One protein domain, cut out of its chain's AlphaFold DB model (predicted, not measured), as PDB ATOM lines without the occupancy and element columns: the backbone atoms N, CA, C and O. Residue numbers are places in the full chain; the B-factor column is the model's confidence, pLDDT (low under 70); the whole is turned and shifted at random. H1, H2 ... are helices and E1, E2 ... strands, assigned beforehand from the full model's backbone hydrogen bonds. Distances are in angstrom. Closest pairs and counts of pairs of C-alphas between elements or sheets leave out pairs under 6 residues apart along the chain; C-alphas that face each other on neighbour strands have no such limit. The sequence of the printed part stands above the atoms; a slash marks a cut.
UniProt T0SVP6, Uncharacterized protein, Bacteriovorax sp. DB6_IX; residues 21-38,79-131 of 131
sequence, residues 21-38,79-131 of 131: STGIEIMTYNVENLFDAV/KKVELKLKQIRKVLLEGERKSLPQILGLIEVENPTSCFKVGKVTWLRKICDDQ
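Overview. This is residues 21 to 38 and 79 to 131 of the 131 residues of an uncharacterized protein of Bacteriovorax sp. DB6_IX (UniProt T0SVP6). Two parallel strands, E1 and E2, lie side by side as a narrow two-stranded ribbon, and two helices, H1 and H2, cover one of its faces and cross each other at a steep tilt. H1 runs back along the E1 side of the ribbon, H2 lies near both strands, and after it the tail, residues 123 to 131, folds back past H2. The printed part has 71 residues, with two named strands and two named helices in the order E1, H1, E2, H2; the sheet order is E1, E2, parallel, and the class is mixed, helices and strands. The whole is compact, with a radius of gyration of the C-alphas of 12.3 A, yet elongated in outline, spanning 44 by 24 by 18 A; residues 21 to 38, which hold E1, make the longest axis.

Along the chain. E1 is residues 26 to 34, 20.3 A from first to last C-alpha, and begins at C-alpha 26 at (228.868, 162.777, 151.858). It bends by 57 degrees at residue 31. After the cut, H1 is residues 79 to 92, 20.0 A long, with C-alpha 79 at (251.747, 158.454, 169.374). E2 is residues 103 to 109, 16.0 A long. H2 is residues 112 to 122, 15.3 A long, and ends at C-alpha 122 at (240.460, 155.755, 155.913).

Arrangement. E1 and E2 are parallel neighbours, with 19 degrees between their directions. N 29 and O 105, 2.9 A apart, and N 105 and O 27, 2.8 A apart, are within hydrogen-bond range. Near the bend in E1, C-alphas 31, 32 and 33 face C-alpha 108, at 5.8, 5.8 and 4.6 A. The closest C-alphas of E1 and H1 are those of Val 31 and Ile 88, 7.2 A apart. H1 touches H2 with residues 85 to 89 alone; their closest C-alphas, of Leu 85 and Val 118, are 6.5 A apart. The two helices run the same way at a steep tilt of 53 degrees. The closest C-alphas of E1 and H2 are those of Leu 34 and Ser 114, 6.3 A apart, and those of E2 and H2 are Val 109 and Cys 115, 6.4 A apart. In H1 and H2 every O i to N i+4 pair is within hydrogen-bond range.

Size, cuts and confidence. The two C-alphas farthest apart are those of Ser 21 and Val 38, at 44.2 A. Residues 39 to 78 are not printed; across this cut, which lies in the link from E1 to H1, C-alphas 38 and 79 are 12.5 A apart. The link from H1 to E2 is short, with 10 residues, and that from E2 to H2 is tight, with 2. The mean pLDDT of the printed part is 91.7; residue 21 and residues 130 to 131 are under 70. Residue 131 is the chain's last.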
ATOM      1  N   SER A  21     219.119 151.730 144.084       63.53
ATOM      2  CA  SER A  21     219.653 153.085 144.175       63.53
ATOM      3  C   SER A  21     220.662 153.113 145.316       63.53
ATOM      4  O   SER A  21     220.290 153.253 146.482       63.53
ATOM      5  N   THR A  22     221.943 152.938 145.003       75.25
ATOM      6  CA  THR A  22     223.018 153.180 145.964       75.25
ATOM      7  C   THR A  22     223.146 154.690 146.135       75.25
ATOM      8  O   THR A  22     223.588 155.380 145.216       75.25
ATOM      9  N   GLY A  23     222.705 155.221 147.276       85.81
ATOM     10  CA  GLY A  23     222.927 156.625 147.616       85.81
ATOM     11  C   GLY A  23     224.421 156.928 147.733       85.81
ATOM     12  O   GLY A  23     225.202 156.062 148.125       85.81
ATOM     13  N   ILE A  24     224.812 158.154 147.387       89.94
ATOM     14  CA  ILE A  24     226.152 158.667 147.676       89.94
ATOM     15  C   ILE A  24     226.097 159.324 149.050       89.94
ATOM     16  O   ILE A  24     225.298 160.229 149.283       89.94
ATOM     17  N   GLU A  25     226.954 158.872 149.951       90.75
ATOM     18  CA  GLU A  25     227.125 159.443 151.273       90.75
ATOM     19  C   GLU A  25     228.272 160.453 151.268       90.75
ATOM     20  O   GLU A  25     229.417 160.148 150.913       90.75
ATOM     21  N   ILE A  26     227.938 161.667 151.696       93.88
ATOM     22  CA  ILE A  26     228.868 162.777 151.858       93.88
ATOM     23  C   ILE A  26     228.854 163.170 153.329       93.88
ATOM     24  O   ILE A  26     227.788 163.373 153.912       93.88
ATOM     25  N   MET A  27     230.032 163.292 153.929       93.88
ATOM     26  CA  MET A  27     230.189 163.735 155.310       93.88
ATOM     27  C   MET A  27     231.168 164.901 155.379       93.88
ATOM     28  O   MET A  27     232.195 164.895 154.704       93.88
ATOM     29  N   THR A  28     230.876 165.867 156.242       96.06
ATOM     30  CA  THR A  28     231.825 166.903 156.656       96.06
ATOM     31  C   THR A  28     232.154 166.733 158.129       96.06
ATOM     32  O   THR A  28     231.250 166.500 158.932       96.06
ATOM     33  N   TYR A  29     233.425 166.856 158.496       95.56
ATOM     34  CA  TYR A  29     233.873 166.681 159.874       95.56
ATOM     35  C   TYR A  29     235.002 167.659 160.216       95.56
ATOM     36  O   TYR A  29     236.034 167.677 159.548       95.56
ATOM     37  N   ASN A  30     234.808 168.469 161.259       97.50
ATOM     38  CA  ASN A  30     235.887 169.251 161.856       97.50
ATOM     39  C   ASN A  30     236.735 168.338 162.755       97.50
ATOM     40  O   ASN A  30     236.205 167.744 163.689       97.50
ATOM     41  N   VAL A  31     238.032 168.208 162.465       97.19
ATOM     42  CA  VAL A  31     238.948 167.336 163.222       97.19
ATOM     43  C   VAL A  31     239.713 168.066 164.333       97.19
ATOM     44  O   VAL A  31     240.643 167.489 164.910       97.19
ATOM     45  N   GLU A  32     239.311 169.297 164.662       95.94
ATOM     46  CA  GLU A  32     239.779 170.094 165.802       95.94
ATOM     47  C   GLU A  32     241.304 170.278 165.788       95.94
ATOM     48  O   GLU A  32     242.009 169.789 166.674       95.94
ATOM     49  N   ASN A  33     241.828 170.924 164.748       95.25
ATOM     50  CA  ASN A  33     243.252 171.144 164.460       95.25
ATOM     51  C   ASN A  33     244.099 169.852 164.456       95.25
ATOM     52  O   ASN A  33     244.730 169.446 165.444       95.25
ATOM     53  N   LEU A  34     244.099 169.125 163.340       97.31
ATOM     54  CA  LEU A  34     244.950 167.952 163.141       97.31
ATOM     55  C   LEU A  34     246.334 168.363 162.617       97.31
ATOM     56  O   LEU A  34     246.572 168.389 161.410       97.31
ATOM     57  N   PHE A  35     247.256 168.605 163.548       97.12
ATOM     58  CA  PHE A  35     248.692 168.738 163.285       97.12
ATOM     59  C   PHE A  35     249.387 167.372 163.213       97.12
ATOM     60  O   PHE A  35     248.984 166.414 163.888       97.12
ATOM     61  N   ASP A  36     250.480 167.291 162.457       96.56
ATOM     62  CA  ASP A  36     251.479 166.246 162.648       96.56
ATOM     63  C   ASP A  36     252.428 166.630 163.801       96.56
ATOM     64  O   ASP A  36     252.200 167.599 164.518       96.56
ATOM     65  N   ALA A  37     253.437 165.803 164.080       96.56
ATOM     66  CA  ALA A  37     254.369 166.022 165.191       96.56
ATOM     67  C   ALA A  37     255.720 166.594 164.712       96.56
ATOM     68  O   ALA A  37     256.768 166.346 165.323       96.56
ATOM     69  N   VAL A  38     255.714 167.301 163.578       95.25
ATOM     70  CA  VAL A  38     256.898 167.847 162.908       95.25
ATOM     71  C   VAL A  38     256.679 169.334 162.661       95.25
ATOM     72  O   VAL A  38     255.580 169.750 162.344       95.25
ATOM     73  N   LYS A  79     252.714 159.357 168.730       98.12
ATOM     74  CA  LYS A  79     251.747 158.454 169.374       98.12
ATOM     75  C   LYS A  79     250.385 159.121 169.622       98.12
ATOM     76  O   LYS A  79     249.355 158.457 169.510       98.12
ATOM     77  N   LYS A  80     250.350 160.415 169.969       98.06
ATOM     78  CA  LYS A  80     249.090 161.169 170.114       98.06
ATOM     79  C   LYS A  80     248.461 161.487 168.759       98.06
ATOM     80  O   LYS A  80     247.241 161.396 168.651       98.06
ATOM     81  N   VAL A  81     249.268 161.752 167.728       98.19
ATOM     82  CA  VAL A  81     248.784 161.861 166.340       98.19
ATOM     83  C   VAL A  81     248.098 160.560 165.918       98.19
ATOM     84  O   VAL A  81     246.949 160.579 165.480       98.19
ATOM     85  N   GLU A  82     248.743 159.410 166.122       98.19
ATOM     86  CA  GLU A  82     248.156 158.094 165.838       98.19
ATOM     87  C   GLU A  82     246.872 157.833 166.631       98.19
ATOM     88  O   GLU A  82     245.907 157.289 166.090       98.19
ATOM     89  N   LEU A  83     246.841 158.213 167.912       98.19
ATOM     90  CA  LEU A  83     245.646 158.096 168.744       98.19
ATOM     91  C   LEU A  83     244.496 158.948 168.190       98.19
ATOM     92  O   LEU A  83     243.389 158.431 168.039       98.19
ATOM     93  N   LYS A  84     244.763 160.206 167.822       98.00
ATOM     94  CA  LYS A  84     243.769 161.104 167.219       98.00
ATOM     95  C   LYS A  84     243.259 160.559 165.885       98.00
ATOM     96  O   LYS A  84     242.054 160.520 165.667       98.00
ATOM     97  N   LEU A  85     244.135 160.035 165.026       98.06
ATOM     98  CA  LEU A  85     243.739 159.388 163.767       98.06
ATOM     99  C   LEU A  85     242.845 158.159 163.992       98.06
ATOM    100  O   LEU A  85     241.873 157.958 163.262       98.06
ATOM    101  N   LYS A  86     243.136 157.348 165.018       96.69
ATOM    102  CA  LYS A  86     242.279 156.218 165.416       96.69
ATOM    103  C   LYS A  86     240.909 156.694 165.897       96.69
ATOM    104  O   LYS A  86     239.910 156.086 165.524       96.69
ATOM    105  N   GLN A  87     240.854 157.770 166.680       96.31
ATOM    106  CA  GLN A  87     239.600 158.373 167.145       96.31
ATOM    107  C   GLN A  87     238.784 158.951 165.984       96.31
ATOM    108  O   GLN A  87     237.601 158.653 165.884       96.31
ATOM    109  N   ILE A  88     239.417 159.674 165.055       96.25
ATOM    110  CA  ILE A  88     238.784 160.163 163.820       96.25
ATOM    111  C   ILE A  88     238.172 158.992 163.049       96.25
ATOM    112  O   ILE A  88     236.984 159.005 162.744       96.25
ATOM    113  N   ARG A  89     238.953 157.936 162.786       94.56
ATOM    114  CA  ARG A  89     238.453 156.742 162.088       94.56
ATOM    115  C   ARG A  89     237.292 156.083 162.830       94.56
ATOM    116  O   ARG A  89     236.376 155.586 162.185       94.56
ATOM    117  N   LYS A  90     237.344 156.053 164.163       93.50
ATOM    118  CA  LYS A  90     236.270 155.511 164.994       93.50
ATOM    119  C   LYS A  90     234.982 156.312 164.798       93.50
ATOM    120  O   LYS A  90     233.982 155.701 164.461       93.50
ATOM    121  N   VAL A  91     235.030 157.643 164.895       93.31
ATOM    122  CA  VAL A  91     233.871 158.530 164.665       93.31
ATOM    123  C   VAL A  91     233.275 158.330 163.268       93.31
ATOM    124  O   VAL A  91     232.061 158.233 163.119       93.31
ATOM    125  N   LEU A  92     234.116 158.183 162.240       93.50
ATOM    126  CA  LEU A  92     233.657 157.919 160.867       93.50
ATOM    127  C   LEU A  92     232.934 156.567 160.703       93.50
ATOM    128  O   LEU A  92     232.230 156.373 159.716       93.50
ATOM    129  N   LEU A  93     233.122 155.637 161.642       91.62
ATOM    130  CA  LEU A  93     232.516 154.303 161.662       91.62
ATOM    131  C   LEU A  93     231.489 154.128 162.795       91.62
ATOM    132  O   LEU A  93     230.960 153.032 162.961       91.62
ATOM    133  N   GLU A  94     231.234 155.156 163.606       85.56
ATOM    134  CA  GLU A  94     230.303 155.076 164.733       85.56
ATOM    135  C   GLU A  94     228.833 155.125 164.274       85.56
ATOM    136  O   GLU A  94     228.496 155.628 163.197       85.56
ATOM    137  N   GLY A  95     227.943 154.598 165.121       78.50
ATOM    138  CA  GLY A  95     226.504 154.510 164.864       78.50
ATOM    139  C   GLY A  95     226.107 153.263 164.070       78.50
ATOM    140  O   GLY A  95     226.725 152.210 164.189       78.50
ATOM    141  N   GLU A  96     225.061 153.378 163.250       74.31
ATOM    142  CA  GLU A  96     224.558 152.282 162.399       74.31
ATOM    143  C   GLU A  96     225.349 152.121 161.083       74.31
ATOM    144  O   GLU A  96     224.963 151.358 160.189       74.31
ATOM    145  N   ARG A  97     226.467 152.844 160.939       80.19
ATOM    146  CA  ARG A  97     227.288 152.832 159.730       80.19
ATOM    147  C   ARG A  97     227.999 151.496 159.560       80.19
ATOM    148  O   ARG A  97     228.705 151.015 160.440       80.19
ATOM    149  N   LYS A  98     227.859 150.919 158.366       77.25
ATOM    150  CA  LYS A  98     228.572 149.696 157.955       77.25
ATOM    151  C   LYS A  98     229.875 149.992 157.208       77.25
ATOM    152  O   LYS A  98     230.707 149.101 157.060       77.25
ATOM    153  N   SER A  99     230.042 151.219 156.722       87.88
ATOM    154  CA  SER A  99     231.162 151.648 155.886       87.88
ATOM    155  C   SER A  99     231.487 153.125 156.102       87.88
ATOM    156  O   SER A  99     230.680 153.871 156.651       87.88
ATOM    157  N   LEU A 100     232.671 153.538 155.646       92.25
ATOM    158  CA  LEU A 100     233.045 154.949 155.540       92.25
ATOM    159  C   LEU A 100     232.192 155.661 154.469       92.25
ATOM    160  O   LEU A 100     231.758 154.993 153.522       92.25
ATOM    161  N   PRO A 101     232.005 156.991 154.572       92.38
ATOM    162  CA  PRO A 101     231.344 157.768 153.525       92.38
ATOM    163  C   PRO A 101     232.149 157.712 152.220       92.38
ATOM    164  O   PRO A 101     233.381 157.621 152.246       92.38
ATOM    165  N   GLN A 102     231.476 157.803 151.068       92.69
ATOM    166  CA  GLN A 102     232.170 157.837 149.775       92.69
ATOM    167  C   GLN A 102     232.922 159.156 149.566       92.69
ATOM    168  O   GLN A 102     233.961 159.167 148.905       92.69
ATOM    169  N   ILE A 103     232.418 160.256 150.136       94.69
ATOM    170  CA  ILE A 103     233.072 161.565 150.113       94.69
ATOM    171  C   ILE A 103     233.174 162.099 151.541       94.69
ATOM    172  O   ILE A 103     232.179 162.187 152.261       94.69
ATOM    173  N   LEU A 104     234.384 162.486 151.939       95.88
ATOM    174  CA  LEU A 104     234.675 163.053 153.250       95.88
ATOM    175  C   LEU A 104     235.354 164.415 153.084       95.88
ATOM    176  O   LEU A 104     236.478 164.491 152.595       95.88
ATOM    177  N   GLY A 105     234.671 165.473 153.509       96.12
ATOM    178  CA  GLY A 105     235.245 166.803 153.687       96.12
ATOM    179  C   GLY A 105     235.752 166.969 155.115       96.12
ATOM    180  O   GLY A 105     235.011 166.730 156.067       96.12
ATOM    181  N   LEU A 106     237.007 167.378 155.277       96.50
ATOM    182  CA  LEU A 106     237.601 167.634 156.588       96.50
ATOM    183  C   LEU A 106     237.929 169.113 156.740       96.50
ATOM    184  O   LEU A 106     238.367 169.748 155.785       96.50
ATOM    185  N   ILE A 107     237.721 169.633 157.946       96.56
ATOM    186  CA  ILE A 107     238.038 171.014 158.326       96.56
ATOM    187  C   ILE A 107     239.053 170.963 159.474       96.56
ATOM    188  O   ILE A 107     239.039 170.008 160.251       96.56
ATOM    189  N   GLU A 108     239.932 171.967 159.547       96.12
ATOM    190  CA  GLU A 108     241.044 172.059 160.512       96.12
ATOM    191  C   GLU A 108     242.064 170.916 160.375       96.12
ATOM    192  O   GLU A 108     242.503 170.296 161.345       96.12
ATOM    193  N   VAL A 109     242.434 170.603 159.130       96.38
ATOM    194  CA  VAL A 109     243.614 169.788 158.819       96.38
ATOM    195  C   VAL A 109     244.763 170.740 158.501       96.38
ATOM    196  O   VAL A 109     244.704 171.462 157.513       96.38
ATOM    197  N   GLU A 110     245.799 170.738 159.332       95.25
ATOM    198  CA  GLU A 110     246.746 171.864 159.423       95.25
ATOM    199  C   GLU A 110     247.848 171.857 158.357       95.25
ATOM    200  O   GLU A 110     248.440 172.891 158.030       95.25
ATOM    201  N   ASN A 111     248.143 170.674 157.812       94.25
ATOM    202  CA  ASN A 111     249.148 170.493 156.772       94.25
ATOM    203  C   ASN A 111     248.886 169.238 155.913       94.25
ATOM    204  O   ASN A 111     248.128 168.337 156.312       94.25
ATOM    205  N   PRO A 112     249.524 169.131 154.730       94.44
ATOM    206  CA  PRO A 112     249.354 167.972 153.860       94.44
ATOM    207  C   PRO A 112     249.761 166.662 154.520       94.44
ATOM    208  O   PRO A 112     249.117 165.641 154.280       94.44
ATOM    209  N   THR A 113     250.794 166.656 155.369       95.25
ATOM    210  CA  THR A 113     251.243 165.442 156.066       95.25
ATOM    211  C   THR A 113     250.112 164.844 156.903       95.25
ATOM    212  O   THR A 113     249.831 163.645 156.793       95.25
ATOM    213  N   SER A 114     249.399 165.670 157.670       96.00
ATOM    214  CA  SER A 114     248.189 165.281 158.398       96.00
ATOM    215  C   SER A 114     247.101 164.743 157.471       96.00
ATOM    216  O   SER A 114     246.562 163.661 157.722       96.00
ATOM    217  N   CYS A 115     246.823 165.422 156.354       96.06
ATOM    218  CA  CYS A 115     245.863 164.950 155.351       96.06
ATOM    219  C   CYS A 115     246.249 163.565 154.785       96.06
ATOM    220  O   CYS A 115     245.427 162.639 154.719       96.06
ATOM    221  N   PHE A 116     247.529 163.355 154.465       95.38
ATOM    222  CA  PHE A 116     248.041 162.070 153.991       95.38
ATOM    223  C   PHE A 116     247.853 160.957 155.022       95.38
ATOM    224  O   PHE A 116     247.465 159.840 154.643       95.38
ATOM    225  N   LYS A 117     248.095 161.258 156.305       96.69
ATOM    226  CA  LYS A 117     247.874 160.334 157.425       96.69
ATOM    227  C   LYS A 117     246.396 159.951 157.558       96.69
ATOM    228  O   LYS A 117     246.112 158.758 157.682       96.69
ATOM    229  N   VAL A 118     245.454 160.890 157.418       96.25
ATOM    230  CA  VAL A 118     244.011 160.565 157.431       96.25
ATOM    231  C   VAL A 118     243.647 159.596 156.312       96.25
ATOM    232  O   VAL A 118     243.001 158.573 156.546       96.25
ATOM    233  N   GLY A 119     244.112 159.848 155.090       94.12
ATOM    234  CA  GLY A 119     243.814 158.931 153.994       94.12
ATOM    235  C   GLY A 119     244.481 157.556 154.135       94.12
ATOM    236  O   GLY A 119     244.035 156.604 153.508       94.12
ATOM    237  N   LYS A 120     245.551 157.408 154.937       93.62
ATOM    238  CA  LYS A 120     246.120 156.078 155.243       93.62
ATOM    239  C   LYS A 120     245.197 155.272 156.159       93.62
ATOM    240  O   LYS A 120     245.093 154.067 155.986       93.62
ATOM    241  N   VAL A 121     244.522 155.922 157.112       93.94
ATOM    242  CA  VAL A 121     243.631 155.228 158.062       93.94
ATOM    243  C   VAL A 121     242.208 155.026 157.524       93.94
ATOM    244  O   VAL A 121     241.504 154.122 157.977       93.94
ATOM    245  N   THR A 122     241.786 155.842 156.555       91.81
ATOM    246  CA  THR A 122     240.460 155.755 155.913       91.81
ATOM    247  C   THR A 122     240.470 155.021 154.573       91.81
ATOM    248  O   THR A 122     239.410 154.614 154.117       91.81
ATOM    249  N   TRP A 123     241.632 154.833 153.936       89.50
ATOM    250  CA  TRP A 123     241.757 154.255 152.586       89.50
ATOM    251  C   TRP A 123     241.053 155.052 151.478       89.50
ATOM    252  O   TRP A 123     240.991 154.602 150.335       89.50
ATOM    253  N   LEU A 124     240.556 156.252 151.789       91.06
ATOM    254  CA  LEU A 124     239.975 157.157 150.809       91.06
ATOM    255  C   LEU A 124     241.075 157.758 149.933       91.06
ATOM    256  O   LEU A 124     242.190 158.048 150.392       91.06
ATOM    257  N   ARG A 125     240.749 157.981 148.654       93.19
ATOM    258  CA  ARG A 125     241.587 158.800 147.776       93.19
ATOM    259  C   ARG A 125     241.637 160.218 148.342       93.19
ATOM    260  O   ARG A 125     240.621 160.773 148.742       93.19
ATOM    261  N   LYS A 126     242.838 160.786 148.369       92.69
ATOM    262  CA  LYS A 126     243.127 162.068 149.013       92.69
ATOM    263  C   LYS A 126     243.200 163.181 147.983       92.69
ATOM    264  O   LYS A 126     243.786 162.989 146.919       92.69
ATOM    265  N   ILE A 127     242.656 164.331 148.348       92.50
ATOM    266  CA  ILE A 127     242.904 165.617 147.706       92.50
ATOM    267  C   ILE A 127     243.343 166.520 148.857       92.50
ATOM    268  O   ILE A 127     242.530 166.865 149.707       92.50
ATOM    269  N   CYS A 128     244.646 166.768 148.945       90.00
ATOM    270  CA  CYS A 128     245.248 167.606 149.974       90.00
ATOM    271  C   CYS A 128     245.801 168.835 149.262       90.00
ATOM    272  O   CYS A 128     246.537 168.668 148.289       90.00
ATOM    273  N   ASP A 129     245.425 170.019 149.723       79.69
ATOM    274  CA  ASP A 129     245.953 171.286 149.228       79.69
ATOM    275  C   ASP A 129     246.841 171.913 150.305       79.69
ATOM    276  O   ASP A 129     246.610 171.698 151.502       79.69
ATOM    277  N   ASP A 130     247.855 172.653 149.878       66.94
ATOM    278  CA  ASP A 130     248.643 173.499 150.764       66.94
ATOM    279  C   ASP A 130     247.872 174.810 150.944       66.94
ATOM    280  O   ASP A 130     247.816 175.631 150.029       66.94
ATOM    281  N   GLN A 131     247.236 174.982 152.109       55.97
ATOM    282  CA  GLN A 131     246.674 176.279 152.508       55.97
ATOM    283  C   GLN A 131     247.766 177.266 152.918       55.97
ATOM    284  O   GLN A 131     248.723 176.842 153.618       55.97
TER     285      GLN A 131